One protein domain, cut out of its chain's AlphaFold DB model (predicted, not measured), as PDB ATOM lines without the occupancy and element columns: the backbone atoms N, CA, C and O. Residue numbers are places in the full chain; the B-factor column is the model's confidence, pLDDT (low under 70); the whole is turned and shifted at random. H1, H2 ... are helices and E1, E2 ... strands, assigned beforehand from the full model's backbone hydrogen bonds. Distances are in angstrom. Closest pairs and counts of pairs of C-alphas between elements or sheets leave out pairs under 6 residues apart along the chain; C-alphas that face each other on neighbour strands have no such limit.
ATOM      1  N   GLU A  18     -12.676  22.168  34.323       95.06
ATOM      2  CA  GLU A  18     -13.541  23.049  35.124       95.06
ATOM      3  C   GLU A  18     -13.057  24.504  35.136       95.06
ATOM      4  O   GLU A  18     -13.862  25.436  35.118       95.06
ATOM      5  N   LEU A  19     -11.738  24.720  35.108       95.38
ATOM      6  CA  LEU A  19     -11.185  26.069  35.052       95.38
ATOM      7  C   LEU A  19     -11.398  26.704  33.673       95.38
ATOM      8  O   LEU A  19     -11.811  27.860  33.590       95.38
ATOM      9  N   ALA A  20     -11.183  25.944  32.594       95.56
ATOM     10  CA  ALA A  20     -11.459  26.412  31.238       95.56
ATOM     11  C   ALA A  20     -12.954  26.699  31.029       95.56
ATOM     12  O   ALA A  20     -13.307  27.712  30.426       95.56
ATOM     13  N   LYS A  21     -13.838  25.863  31.580       97.25
ATOM     14  CA  LYS A  21     -15.290  26.059  31.534       97.25
ATOM     15  C   LYS A  21     -15.710  27.325  32.274       97.25
ATOM     16  O   LYS A  21     -16.432  28.138  31.705       97.25
ATOM     17  N   ARG A  22     -15.193  27.554  33.484       97.44
ATOM     18  CA  ARG A  22     -15.435  28.803  34.219       97.44
ATOM     19  C   ARG A  22     -14.953  30.025  33.437       97.44
ATOM     20  O   ARG A  22     -15.647  31.036  33.390       97.44
ATOM     21  N   ASN A  23     -13.780  29.944  32.808       97.00
ATOM     22  CA  ASN A  23     -13.297  31.018  31.941       97.00
ATOM     23  C   ASN A  23     -14.251  31.239  30.756       97.00
ATOM     24  O   ASN A  23     -14.562  32.381  30.437       97.00
ATOM     25  N   MET A  24     -14.769  30.173  30.143       96.94
ATOM     26  CA  MET A  24     -15.746  30.277  29.055       96.94
ATOM     27  C   MET A  24     -17.034  30.984  29.484       96.94
ATOM     28  O   MET A  24     -17.541  31.840  28.766       96.94
ATOM     29  N   GLU A  25     -17.549  30.665  30.668       96.75
ATOM     30  CA  GLU A  25     -18.740  31.315  31.228       96.75
ATOM     31  C   GLU A  25     -18.516  32.822  31.424       96.75
ATOM     32  O   GLU A  25     -19.367  33.627  31.046       96.75
ATOM     33  N   VAL A  26     -17.339  33.220  31.924       97.19
ATOM     34  CA  VAL A  26     -16.972  34.643  32.045       97.19
ATOM     35  C   VAL A  26     -16.795  35.293  30.672       97.19
ATOM     36  O   VAL A  26     -17.197  36.437  30.484       97.19
ATOM     37  N   PHE A  27     -16.228  34.585  29.693       94.94
ATOM     38  CA  PHE A  27     -16.083  35.087  28.324       94.94
ATOM     39  C   PHE A  27     -17.450  35.377  27.686       94.94
ATOM     40  O   PHE A  27     -17.653  36.440  27.099       94.94
ATOM     41  N   ILE A  28     -18.418  34.474  27.874       93.94
ATOM     42  CA  ILE A  28     -19.814  34.673  27.468       93.94
ATOM     43  C   ILE A  28     -20.407  35.904  28.163       93.94
ATOM     44  O   ILE A  28     -20.974  36.767  27.492       93.94
ATOM     45  N   GLU A  29     -20.245  36.032  29.481       93.94
ATOM     46  CA  GLU A  29     -20.759  37.181  30.237       93.94
ATOM     47  C   GLU A  29     -20.139  38.513  29.780       93.94
ATOM     48  O   GLU A  29     -20.833  39.533  29.681       93.94
ATOM     49  N   ASP A  30     -18.840  38.522  29.487       93.88
ATOM     50  CA  ASP A  30     -18.120  39.698  29.004       93.88
ATOM     51  C   ASP A  30     -18.546  40.102  27.589       93.88
ATOM     52  O   ASP A  30     -18.532  41.295  27.285       93.88
ATOM     53  N   SER A  31     -18.971  39.150  26.750       89.19
ATOM     54  CA  SER A  31     -19.405  39.425  25.371       89.19
ATOM     55  C   SER A  31     -20.641  40.320  25.282       89.19
ATOM     56  O   SER A  31     -20.847  40.975  24.265       89.19
ATOM     57  N   LYS A  32     -21.475  40.345  26.333       89.12
ATOM     58  CA  LYS A  32     -22.789  41.025  26.359       89.12
ATOM     59  C   LYS A  32     -23.747  40.593  25.240       89.12
ATOM     60  O   LYS A  32     -24.787  41.220  25.049       89.12
ATOM     61  N   ILE A  33     -23.435  39.498  24.557       85.94
ATOM     62  CA  ILE A  33     -24.273  38.829  23.566       85.94
ATOM     63  C   ILE A  33     -24.923  37.631  24.272       85.94
ATOM     64  O   ILE A  33     -24.288  37.026  25.140       85.94
ATOM     65  N   PRO A  34     -26.173  37.255  23.943       90.19
ATOM     66  CA  PRO A  34     -26.810  36.055  24.483       90.19
ATOM     67  C   PRO A  34     -26.197  34.790  23.854       90.19
ATOM     68  O   PRO A  34     -26.835  34.084  23.067       90.19
ATOM     69  N   LEU A  35     -24.919  34.548  24.151       92.56
ATOM     70  CA  LEU A  35     -24.202  33.329  23.812       92.56
ATOM     71  C   LEU A  35     -24.494  32.251  24.854       92.56
ATOM     72  O   LEU A  35     -24.695  32.535  26.035       92.56
ATOM     73  N   PHE A  36     -24.455  30.999  24.425       95.12
ATOM     74  CA  PHE A  36     -24.486  29.844  25.312       95.12
ATOM     75  C   PHE A  36     -23.549  28.750  24.802       95.12
ATOM     76  O   PHE A  36     -23.251  28.662  23.609       95.12
ATOM     77  N   ILE A  37     -23.089  27.897  25.719       97.25
ATOM     78  CA  ILE A  37     -22.276  26.729  25.375       97.25
ATOM     79  C   ILE A  37     -23.202  25.661  24.793       97.25
ATOM     80  O   ILE A  37     -24.050  25.113  25.496       97.25
ATOM     81  N   LYS A  38     -23.037  25.356  23.506       96.81
ATOM     82  CA  LYS A  38     -23.788  24.304  22.810       96.81
ATOM     83  C   LYS A  38     -23.202  22.918  23.073       96.81
ATOM     84  O   LYS A  38     -23.947  21.958  23.250       96.81
ATOM     85  N   SER A  39     -21.877  22.812  23.078       97.06
ATOM     86  CA  SER A  39     -21.143  21.577  23.374       97.06
ATOM     87  C   SER A  39     -19.702  21.889  23.772       97.06
ATOM     88  O   SER A  39     -19.215  22.995  23.538       97.06
ATOM     89  N   TYR A  40     -19.011  20.916  24.356       96.62
ATOM     90  CA  TYR A  40     -17.605  21.021  24.739       96.62
ATOM     91  C   TYR A  40     -16.938  19.643  24.750       96.62
ATOM     92  O   TYR A  40     -17.622  18.619  24.791       96.62
ATOM     93  N   GLU A  41     -15.609  19.633  24.751       93.31
ATOM     94  CA  GLU A  41     -14.798  18.433  24.956       93.31
ATOM     95  C   GLU A  41     -14.103  18.506  26.325       93.31
ATOM     96  O   GLU A  41     -13.431  19.486  26.634       93.31
ATOM     97  N   GLU A  42     -14.255  17.473  27.163       90.50
ATOM     98  CA  GLU A  42     -13.641  17.415  28.509       90.50
ATOM     99  C   GLU A  42     -12.180  16.940  28.493       90.50
ATOM    100  O   GLU A  42     -11.538  16.823  29.536       90.50
ATOM    101  N   THR A  43     -11.642  16.642  27.311       88.06
ATOM    102  CA  THR A  43     -10.225  16.324  27.128       88.06
ATOM    103  C   THR A  43      -9.532  17.539  26.541       88.06
ATOM    104  O   THR A  43     -10.030  18.133  25.589       88.06
ATOM    105  N   ALA A  44      -8.391  17.917  27.120       82.38
ATOM    106  CA  ALA A  44      -7.626  19.036  26.604       82.38
ATOM    107  C   ALA A  44      -7.083  18.691  25.215       82.38
ATOM    108  O   ALA A  44      -6.359  17.709  25.027       82.38
ATOM    109  N   GLU A  45      -7.393  19.547  24.259       70.25
ATOM    110  CA  GLU A  45      -6.725  19.613  22.980       70.25
ATOM    111  C   GLU A  45      -5.538  20.585  23.050       70.25
ATOM    112  O   GLU A  45      -5.372  21.351  24.000       70.25
ATOM    113  N   ASP A  46      -4.656  20.500  22.051       68.25
ATOM    114  CA  ASP A  46      -3.539  21.425  21.813       68.25
ATOM    115  C   ASP A  46      -2.874  22.010  23.078       68.25
ATOM    116  O   ASP A  46      -2.859  23.220  23.329       68.25
ATOM    117  N   LYS A  47      -2.286  21.110  23.879       74.62
ATOM    118  CA  LYS A  47      -1.419  21.456  25.014       74.62
ATOM    119  C   LYS A  47      -2.130  22.325  26.066       74.62
ATOM    120  O   LYS A  47      -1.662  23.420  26.356       74.62
ATOM    121  N   GLY A  48      -3.221  21.824  26.647       82.81
ATOM    122  CA  GLY A  48      -3.874  22.433  27.816       82.81
ATOM    123  C   GLY A  48      -4.981  23.434  27.485       82.81
ATOM    124  O   GLY A  48      -5.254  24.332  28.288       82.81
ATOM    125  N   ARG A  49      -5.595  23.313  26.304       90.81
ATOM    126  CA  ARG A  49      -6.777  24.080  25.906       90.81
ATOM    127  C   ARG A  49      -7.966  23.155  25.736       90.81
ATOM    128  O   ARG A  49      -7.829  22.031  25.285       90.81
ATOM    129  N   TYR A  50      -9.145  23.637  26.069       94.94
ATOM    130  CA  TYR A  50     -10.379  22.879  25.936       94.94
ATOM    131  C   TYR A  50     -11.243  23.506  24.860       94.94
ATOM    132  O   TYR A  50     -11.352  24.734  24.787       94.94
ATOM    133  N   ARG A  51     -11.831  22.656  24.022       95.56
ATOM    134  CA  ARG A  51     -12.698  23.083  22.931       95.56
ATOM    135  C   ARG A  51     -14.118  23.293  23.440       95.56
ATOM    136  O   ARG A  51     -14.710  22.405  24.054       95.56
ATOM    137  N   PHE A  52     -14.677  24.451  23.120       96.50
ATOM    138  CA  PHE A  52     -16.071  24.810  23.349       96.50
ATOM    139  C   PHE A  52     -16.703  25.232  22.030       96.50
ATOM    140  O   PHE A  52     -16.070  25.916  21.233       96.50
ATOM    141  N   ILE A  53     -17.962  24.863  21.826       96.25
ATOM    142  CA  ILE A  53     -18.780  25.373  20.729       96.25
ATOM    143  C   ILE A  53     -19.806  26.327  21.325       96.25
ATOM    144  O   ILE A  53     -20.656  25.909  22.120       96.25
ATOM    145  N   LEU A  54     -19.728  27.597  20.944       95.00
ATOM    146  CA  LEU A  54     -20.695  28.623  21.321       95.00
ATOM    147  C   LEU A  54     -21.769  28.766  20.246       95.00
ATOM    148  O   LEU A  54     -21.521  28.548  19.061       95.00
ATOM    149  N   ALA A  55     -22.970  29.137  20.672       93.06
ATOM    150  CA  ALA A  55     -24.108  29.430  19.812       93.06
ATOM    151  C   ALA A  55     -24.887  30.630  20.365       93.06
ATOM    152  O   ALA A  55     -24.702  31.015  21.521       93.06
ATOM    153  N   THR A  56     -25.786  31.196  19.561       90.75
ATOM    154  CA  THR A  56     -26.717  32.242  19.997       90.75
ATOM    155  C   THR A  56     -28.104  32.032  19.414       90.75
ATOM    156  O   THR A  56     -28.255  31.570  18.286       90.75
ATOM    157  N   GLU A  57     -29.136  32.404  20.169       88.81
ATOM    158  CA  GLU A  57     -30.516  32.376  19.670       88.81
ATOM    159  C   GLU A  57     -30.786  33.473  18.628       88.81
ATOM    160  O   GLU A  57     -31.709  33.341  17.828       88.81
ATOM    161  N   LEU A  58     -29.964  34.530  18.589       87.88
ATOM    162  CA  LEU A  58     -30.103  35.624  17.619       87.88
ATOM    163  C   LEU A  58     -29.800  35.175  16.177       87.88
ATOM    164  O   LEU A  58     -30.331  35.747  15.227       87.88
ATOM    165  N   ARG A  59     -28.947  34.155  16.021       86.50
ATOM    166  CA  ARG A  59     -28.482  33.562  14.757       86.50
ATOM    167  C   ARG A  59     -28.267  32.052  14.948       86.50
ATOM    168  O   ARG A  59     -27.136  31.615  15.147       86.50
ATOM    169  N   PRO A  60     -29.340  31.236  14.911       87.25
ATOM    170  CA  PRO A  60     -29.271  29.797  15.199       87.25
ATOM    171  C   PRO A  60     -28.415  28.975  14.223       87.25
ATOM    172  O   PRO A  60     -28.104  27.817  14.498       87.25
ATOM    173  N   ASP A  61     -28.084  29.549  13.067       87.75
ATOM    174  CA  ASP A  61     -27.217  28.995  12.027       87.75
ATOM    175  C   ASP A  61     -25.722  29.223  12.293       87.75
ATOM    176  O   ASP A  61     -24.887  28.617  11.621       87.75
ATOM    177  N   MET A  62     -25.384  30.070  13.269       87.62
ATOM    178  CA  MET A  62     -24.019  30.494  13.551       87.62
ATOM    179  C   MET A  62     -23.468  29.823  14.812       87.62
ATOM    180  O   MET A  62     -24.131  29.750  15.852       87.62
ATOM    181  N   PHE A  63     -22.234  29.333  14.710       91.94
ATOM    182  CA  PHE A  63     -21.496  28.702  15.798       91.94
ATOM    183  C   PHE A  63     -20.056  29.197  15.788       91.94
ATOM    184  O   PHE A  63     -19.524  29.464  14.714       91.94
ATOM    185  N   TRP A  64     -19.444  29.244  16.967       91.44
ATOM    186  CA  TRP A  64     -18.033  29.584  17.127       91.44
ATOM    187  C   TRP A  64     -17.327  28.470  17.873       91.44
ATOM    188  O   TRP A  64     -17.774  28.054  18.947       91.44
ATOM    189  N   GLU A  65     -16.216  28.006  17.326       93.88
ATOM    190  CA  GLU A  65     -15.284  27.157  18.048       93.88
ATOM    191  C   GLU A  65     -14.348  28.031  18.876       93.88
ATOM    192  O   GLU A  65     -13.691  28.928  18.353       93.88
ATOM    193  N   VAL A  66     -14.252  27.752  20.174       93.81
ATOM    194  CA  VAL A  66     -13.341  28.452  21.074       93.81
ATOM    195  C   VAL A  66     -12.421  27.459  21.771       93.81
ATOM    196  O   VAL A  66     -12.888  26.576  22.491       93.81
ATOM    197  N   LEU A  67     -11.107  27.630  21.606       94.12
ATOM    198  CA  LEU A  67     -10.102  26.909  22.390       94.12
ATOM    199  C   LEU A  67      -9.693  27.767  23.585       94.12
ATOM    200  O   LEU A  67      -8.991  28.778  23.447       94.12
ATOM    201  N   MET A  68     -10.136  27.349  24.765       94.94
ATOM    202  CA  MET A  68      -9.942  28.071  26.017       94.94
ATOM    203  C   MET A  68      -8.875  27.385  26.877       94.94
ATOM    204  O   MET A  68      -9.029  26.210  27.213       94.94
ATOM    205  N   PRO A  69      -7.797  28.079  27.268       94.06
ATOM    206  CA  PRO A  69      -6.804  27.522  28.177       94.06
ATOM    207  C   PRO A  69      -7.368  27.315  29.589       94.06
ATOM    208  O   PRO A  69      -8.098  28.159  30.121       94.06
ATOM    209  N   SER A  70      -6.962  26.223  30.237       93.62
ATOM    210  CA  SER A  70      -7.238  25.963  31.656       93.62
ATOM    211  C   SER A  70      -6.236  26.695  32.554       93.62
ATOM    212  O   SER A  70      -5.473  26.098  33.307       93.62
ATOM    213  N   LEU A  71      -6.220  28.025  32.479       92.88
ATOM    214  CA  LEU A  71      -5.378  28.886  33.315       92.88
ATOM    215  C   LEU A  71      -6.231  29.772  34.230       92.88
ATOM    216  O   LEU A  71      -7.406  29.994  33.934       92.88
ATOM    217  N   PRO A  72      -5.668  30.296  35.335       94.44
ATOM    218  CA  PRO A  72      -6.371  31.268  36.163       94.44
ATOM    219  C   PRO A  72      -6.864  32.461  35.340       94.44
ATOM    220  O   PRO A  72      -6.166  32.927  34.436       94.44
ATOM    221  N   LEU A  73      -8.070  32.945  35.647       94.50
ATOM    222  CA  LEU A  73      -8.772  33.961  34.856       94.50
ATOM    223  C   LEU A  73      -7.916  35.219  34.647       94.50
ATOM    224  O   LEU A  73      -7.873  35.777  33.554       94.50
ATOM    225  N   GLU A  74      -7.178  35.637  35.670       92.88
ATOM    226  CA  GLU A  74      -6.271  36.785  35.654       92.88
ATOM    227  C   GLU A  74      -5.094  36.652  34.675       92.88
ATOM    228  O   GLU A  74      -4.449  37.649  34.370       92.88
ATOM    229  N   GLN A  75      -4.818  35.450  34.163       92.19
ATOM    230  CA  GLN A  75      -3.772  35.195  33.168       92.19
ATOM    231  C   GLN A  75      -4.311  35.147  31.734       92.19
ATOM    232  O   GLN A  75      -3.530  35.094  30.785       92.19
ATOM    233  N   VAL A  76      -5.634  35.145  31.554       92.75
ATOM    234  CA  VAL A  76      -6.287  35.022  30.238       92.75
ATOM    235  C   VAL A  76      -7.171  36.227  29.923       92.75
ATOM    236  O   VAL A  76      -7.203  36.682  28.785       92.75
ATOM    237  N   ARG A  77      -7.825  36.810  30.933       95.06
ATOM    238  CA  ARG A  77      -8.794  37.901  30.805       95.06
ATOM    239  C   ARG A  77      -8.125  39.279  30.808       95.06
ATOM    240  O   ARG A  77      -8.113  39.996  31.812       95.06
ATOM    241  N   TYR A  78      -7.588  39.662  29.655       94.56
ATOM    242  CA  TYR A  78      -7.196  41.046  29.383       94.56
ATOM    243  C   TYR A  78      -8.423  41.890  29.033       94.56
ATOM    244  O   TYR A  78      -9.160  41.529  28.117       94.56
ATOM    245  N   MET A  79      -8.607  43.018  29.722       93.75
ATOM    246  CA  MET A  79      -9.734  43.945  29.543       93.75
ATOM    247  C   MET A  79      -9.283  45.413  29.456       93.75
ATOM    248  O   MET A  79     -10.103  46.306  29.634       93.75
ATOM    249  N   ASP A  80      -7.994  45.661  29.196       92.44
ATOM    250  CA  ASP A  80      -7.403  47.008  29.105       92.44
ATOM    251  C   ASP A  80      -7.607  47.867  30.371       92.44
ATOM    252  O   ASP A  80      -7.830  49.075  30.318       92.44
ATOM    253  N   LEU A  81      -7.562  47.222  31.540       91.62
ATOM    254  CA  LEU A  81      -7.681  47.893  32.836       91.62
ATOM    255  C   LEU A  81      -6.322  48.420  33.319       91.62
ATOM    256  O   LEU A  81      -5.268  47.898  32.950       91.62
ATOM    257  N   GLU A  82      -6.344  49.424  34.202       92.25
ATOM    258  CA  GLU A  82      -5.128  49.989  34.798       92.25
ATOM    259  C   GLU A  82      -4.256  48.887  35.433       92.25
ATOM    260  O   GLU A  82      -4.733  48.051  36.202       92.25
ATOM    261  N   GLY A  83      -2.968  48.871  35.078       88.00
ATOM    262  CA  GLY A  83      -2.005  47.873  35.553       88.00
ATOM    263  C   GLY A  83      -1.960  46.565  34.753       88.00
ATOM    264  O   GLY A  83      -1.094  45.732  35.024       88.00
ATOM    265  N   GLN A  84      -2.823  46.368  33.749       90.38
ATOM    266  CA  GLN A  84      -2.704  45.232  32.835       90.38
ATOM    267  C   GLN A  84      -1.687  45.516  31.722       90.38
ATOM    268  O   GLN A  84      -1.751  46.529  31.031       90.38
ATOM    269  N   HIS A  85      -0.775  44.571  31.494       87.88
ATOM    270  CA  HIS A  85       0.113  44.579  30.334       87.88
ATOM    271  C   HIS A  85      -0.328  43.506  29.343       87.88
ATOM    272  O   HIS A  85      -0.285  42.323  29.659       87.88
ATOM    273  N   ILE A  86      -0.708  43.906  28.128       85.25
ATOM    274  CA  ILE A  86      -1.248  43.001  27.097       85.25
ATOM    275  C   ILE A  86      -0.370  41.764  26.829       85.25
ATOM    276  O   ILE A  86      -0.886  40.669  26.628       85.25
ATOM    277  N   GLY A  87       0.959  41.908  26.880       84.62
ATOM    278  CA  GLY A  87       1.910  40.809  26.662       84.62
ATOM    279  C   GLY A  87       1.991  39.784  27.802       84.62
ATOM    280  O   GLY A  87       2.717  38.802  27.681       84.62
ATOM    281  N   SER A  88       1.284  40.007  28.909       87.31
ATOM    282  CA  SER A  88       1.250  39.109  30.069       87.31
ATOM    283  C   SER A  88       0.111  38.091  30.017       87.31
ATOM    284  O   SER A  88       0.026  37.249  30.908       87.31
ATOM    285  N   PHE A  89      -0.753  38.153  28.999       89.75
ATOM    286  CA  PHE A  89      -1.957  37.333  28.917       89.75
ATOM    287  C   PHE A  89      -1.841  36.253  27.845       89.75
ATOM    288  O   PHE A  89      -1.322  36.473  26.747       89.75
ATOM    289  N   TYR A  90      -2.360  35.075  28.167       91.00
ATOM    290  CA  TYR A  90      -2.482  33.980  27.219       91.00
ATOM    291  C   TYR A  90      -3.596  34.254  26.216       91.00
ATOM    292  O   TYR A  90      -4.620  34.859  26.535       91.00
ATOM    293  N   ARG A  91      -3.387  33.784  24.987       91.94
ATOM    294  CA  ARG A  91      -4.374  33.912  23.923       91.94
ATOM    295  C   ARG A  91      -5.399  32.793  24.005       91.94
ATOM    296  O   ARG A  91      -5.064  31.638  24.287       91.94
ATOM    297  N   ILE A  92      -6.629  33.162  23.691       91.56
ATOM    298  CA  ILE A  92      -7.704  32.243  23.336       91.56
ATOM    299  C   ILE A  92      -7.702  32.069  21.820       91.56
ATOM    300  O   ILE A  92      -7.169  32.917  21.097       91.56
ATOM    301  N   TYR A  93      -8.292  30.983  21.338       91.75
ATOM    302  CA  TYR A  93      -8.520  30.821  19.907       91.75
ATOM    303  C   TYR A  93     -10.008  30.830  19.637       91.75
ATOM    304  O   TYR A  93     -10.739  30.176  20.369       91.75
ATOM    305  N   VAL A  94     -10.431  31.567  18.618       90.69
ATOM    306  CA  VAL A  94     -11.822  31.644  18.162       90.69
ATOM    307  C   VAL A  94     -11.804  31.384  16.661       90.69
ATOM    308  O   VAL A  94     -11.093  32.087  15.943       90.69
ATOM    309  N   ASP A  95     -12.482  30.324  16.223       89.75
ATOM    310  CA  ASP A  95     -12.521  29.833  14.837       89.75
ATOM    311  C   ASP A  95     -11.128  29.727  14.186       89.75
ATOM    312  O   ASP A  95     -10.883  30.118  13.045       89.75
ATOM    313  N   GLY A  96     -10.161  29.220  14.959       87.00
ATOM    314  CA  GLY A  96      -8.758  29.075  14.554       87.00
ATOM    315  C   GLY A  96      -7.928  30.369  14.598       87.00
ATOM    316  O   GLY A  96      -6.696  30.301  14.556       87.00
ATOM    317  N   GLY A  97      -8.555  31.537  14.742       87.44
ATOM    318  CA  GLY A  97      -7.885  32.817  14.968       87.44
ATOM    319  C   GLY A  97      -7.361  32.936  16.399       87.44
ATOM    320  O   GLY A  97      -8.014  32.498  17.336       87.44
ATOM    321  N   SER A  98      -6.176  33.524  16.587       90.38
ATOM    322  CA  SER A  98      -5.546  33.673  17.907       90.38
ATOM    323  C   SER A  98      -5.743  35.086  18.451       90.38
ATOM    324  O   SER A  98      -5.273  36.054  17.849       90.38
ATOM    325  N   TRP A  99      -6.380  35.205  19.615       91.06
ATOM    326  CA  TRP A  99      -6.858  36.477  20.148       91.06
ATOM    327  C   TRP A  99      -6.463  36.687  21.607       91.06
ATOM    328  O   TRP A  99      -6.488  35.774  22.428       91.06
ATOM    329  N   ILE A 100      -6.143  37.932  21.953       92.19
ATOM    330  CA  ILE A 100      -6.204  38.381  23.347       92.19
ATOM    331  C   ILE A 100      -7.682  38.621  23.680       92.19
ATOM    332  O   ILE A 100      -8.397  39.182  22.851       92.19
ATOM    333  N   TRP A 101      -8.117  38.211  24.875       93.31
ATOM    334  CA  TRP A 101      -9.516  38.169  25.329       93.31
ATOM    335  C   TRP A 101     -10.408  39.301  24.810       93.31
ATOM    336  O   TRP A 101     -11.315  39.037  24.025       93.31
ATOM    337  N   LEU A 102     -10.110  40.557  25.171       89.88
ATOM    338  CA  LEU A 102     -10.875  41.730  24.737       89.88
ATOM    339  C   LEU A 102     -11.051  41.813  23.212       89.88
ATOM    340  O   LEU A 102     -12.131  42.135  22.732       89.88
ATOM    341  N   TYR A 103     -10.016  41.500  22.435       87.06
ATOM    342  CA  TYR A 103     -10.102  41.552  20.974       87.06
ATOM    343  C   TYR A 103     -10.827  40.346  20.378       87.06
ATOM    344  O   TYR A 103     -11.441  40.493  19.326       87.06
ATOM    345  N   GLY A 104     -10.805  39.191  21.047       84.69
ATOM    346  CA  GLY A 104     -11.656  38.055  20.684       84.69
ATOM    347  C   GLY A 104     -13.138  38.391  20.863       84.69
ATOM    348  O   GLY A 104     -13.943  38.090  19.986       84.69
ATOM    349  N   LEU A 105     -13.483  39.106  21.942       83.88
ATOM    350  CA  LEU A 105     -14.831  39.648  22.142       83.88
ATOM    351  C   LEU A 105     -15.200  40.659  21.049       83.88
ATOM    352  O   LEU A 105     -16.302  40.620  20.512       83.88
ATOM    353  N   ILE A 106     -14.283  41.573  20.716       76.94
ATOM    354  CA  ILE A 106     -14.589  42.685  19.811       76.94
ATOM    355  C   ILE A 106     -14.660  42.259  18.343       76.94
ATOM    356  O   ILE A 106     -15.535  42.748  17.639       76.94
ATOM    357  N   ASN A 107     -13.747  41.422  17.853       70.38
ATOM    358  CA  ASN A 107     -13.608  41.199  16.410       70.38
ATOM    359  C   ASN A 107     -14.491  40.066  15.888       70.38
ATOM    360  O   ASN A 107     -15.139  40.235  14.861       70.38
ATOM    361  N   GLU A 108     -14.551  38.939  16.596       67.00
ATOM    362  CA  GLU A 108     -15.250  37.746  16.099       67.00
ATOM    363  C   GLU A 108     -16.732  37.734  16.490       67.00
ATOM    364  O   GLU A 108     -17.577  37.224  15.755       67.00
ATOM    365  N   LEU A 109     -17.080  38.353  17.624       63.88
ATOM    366  CA  LEU A 109     -18.455  38.346  18.128       63.88
ATOM    367  C   LEU A 109     -19.254  39.612  17.761       63.88
ATOM    368  O   LEU A 109     -20.471  39.519  17.606       63.88
ATOM    369  N   ASN A 110     -18.627  40.776  17.524       58.81
ATOM    370  CA  ASN A 110     -19.376  41.965  17.069       58.81
ATOM    371  C   ASN A 110     -19.786  41.925  15.592       58.81
ATOM    372  O   ASN A 110     -20.630  42.735  15.202       58.81
ATOM    373  N   GLY A 111     -19.273  40.983  14.788       58.53
ATOM    374  CA  GLY A 111     -19.801  40.739  13.438       58.53
ATOM    375  C   GLY A 111     -21.320  40.508  13.451       58.53
ATOM    376  O   GLY A 111     -22.033  40.979  12.567       58.53
ATOM    377  N   ILE A 112     -21.833  39.919  14.540       58.38
ATOM    378  CA  ILE A 112     -23.265  39.716  14.800       58.38
ATOM    379  C   ILE A 112     -24.023  41.052  14.875       58.38
ATOM    380  O   ILE A 112     -25.086  41.191  14.282       58.38
ATOM    381  N   VAL A 113     -23.500  42.053  15.593       53.81
ATOM    382  CA  VAL A 113     -24.205  43.331  15.820       53.81
ATOM    383  C   VAL A 113     -24.228  44.188  14.553       53.81
ATOM    384  O   VAL A 113     -25.211  44.890  14.309       53.81
ATOM    385  N   SER A 114     -23.179  44.124  13.729       55.72
ATOM    386  CA  SER A 114     -23.140  44.846  12.452       55.72
ATOM    387  C   SER A 114     -24.056  44.258  11.381       55.72
ATOM    388  O   SER A 114     -24.498  45.007  10.521       55.72
ATOM    389  N   GLU A 115     -24.349  42.955  11.421       53.31
ATOM    390  CA  GLU A 115     -25.266  42.301  10.469       53.31
ATOM    391  C   GLU A 115     -26.741  42.345  10.904       53.31
ATOM    392  O   GLU A 115     -27.631  42.061  10.103       53.31
ATOM    393  N   LEU A 116     -27.012  42.673  12.172       54.47
ATOM    394  CA  LEU A 116     -28.367  42.824  12.715       54.47
ATOM    395  C   LEU A 116     -28.924  44.259  12.601       54.47
ATOM    396  O   LEU A 116     -30.089  44.468  12.943       54.47
ATOM    397  N   ASN A 117     -28.120  45.227  12.141       47.31
ATOM    398  CA  ASN A 117     -28.532  46.606  11.829       47.31
ATOM    399  C   ASN A 117     -28.529  46.854  10.317       47.31
ATOM    400  O   ASN A 117     -29.338  47.699   9.872       47.31
TER     401      ASN A 117
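What this domain is: This is residues 18 to 117 of the 117 residues of an uncharacterized protein of Paenibacillus sp. Leaf72 (UniProt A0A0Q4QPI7). A strongly twisted sheet of five strands forms a wall, with H1 over one part of a face, H2 over another part of that same face, and no named helix on the other face. Residues 70 to 91 make a long loop between E3 and E4, and the short last helix, H3, is a tail off the sheet. The printed part has 100 residues with three named helices and five named strands, in the order H1 E1 E2 E3 E4 E5 H2 H3; the sheet runs E1 E2 E3 E4 E5, all antiparallel. The class is mixed, helices and strands, and the whole is compact, with a radius of gyration of the C-alphas of 13.1 A and spans of 35 by 34 by 20 A.

How they stand to each other: Begin at H1, residues 18 to 31, and read on through E1, residues 35 to 40, E2, residues 49 to 56, E3, residues 63 to 69, E4, residues 92 to 94, and E5, residues 97 to 99. These strands form a meander, each the antiparallel neighbour of the one before, in four hairpins. For E1 and E2 look at N 36 and O 55, 2.9 A apart; for E2 and E3 at N 52 and O 66, 2.8 A; for E3 and E4 at N 67 and O 93, 2.9 A; for E4 and E5 at N 99 and O 92, 2.8 A. H1 is on the sheet at a height of 6.6 A, over E3 and only just not over E2, on which 2 of its C-alphas fall; it runs slantwise to the strands, at 56 degrees to E3 on the local plane. The closest C-alphas of H1 and E3 are those of Ala 20 and Pro 69, 5.7 A apart. H2, residues 101 to 107, is on the same face at a height of 8.4 A, only just over E4 and E5 with 3 C-alphas on each, and runs along the strands. With residues 27 to 31 alone H1 touches H2, closest at the C-alphas of Ser 31 and Leu 105, 5.6 A, at a steep tilt of 43 degrees, the same way. H3, residues 111 to 115, is not on the sheet; H2 and H3 meet only through their link. In H1, H2 and H3 every O i to N i+4 pair is within hydrogen-bond range.

Where its parts are: Find C-alpha 18 at (-13.541, 23.049, 35.124); from there H1 runs 19.9 A to Ser 31. E1 spans 14.0 A, E2 22.3 A from C-alpha 49 at (-6.777, 24.080, 25.906), E3 19.2 A, E4 6.6 A, E5 6.4 A and H2 10.3 A. H3 ends 6.4 A on, at C-alpha 115 (-25.266, 42.301, 10.469).

The domain as a whole: The two C-alphas farthest apart, those of Asp 61 and Gly 83, are 39.3 A apart. The printed part has no cut, and the link from E3 to E4, 22 residues, is long. Mean pLDDT of the printed part is 87.4; look for values under 70 at residue 46 and residues 108 to 117.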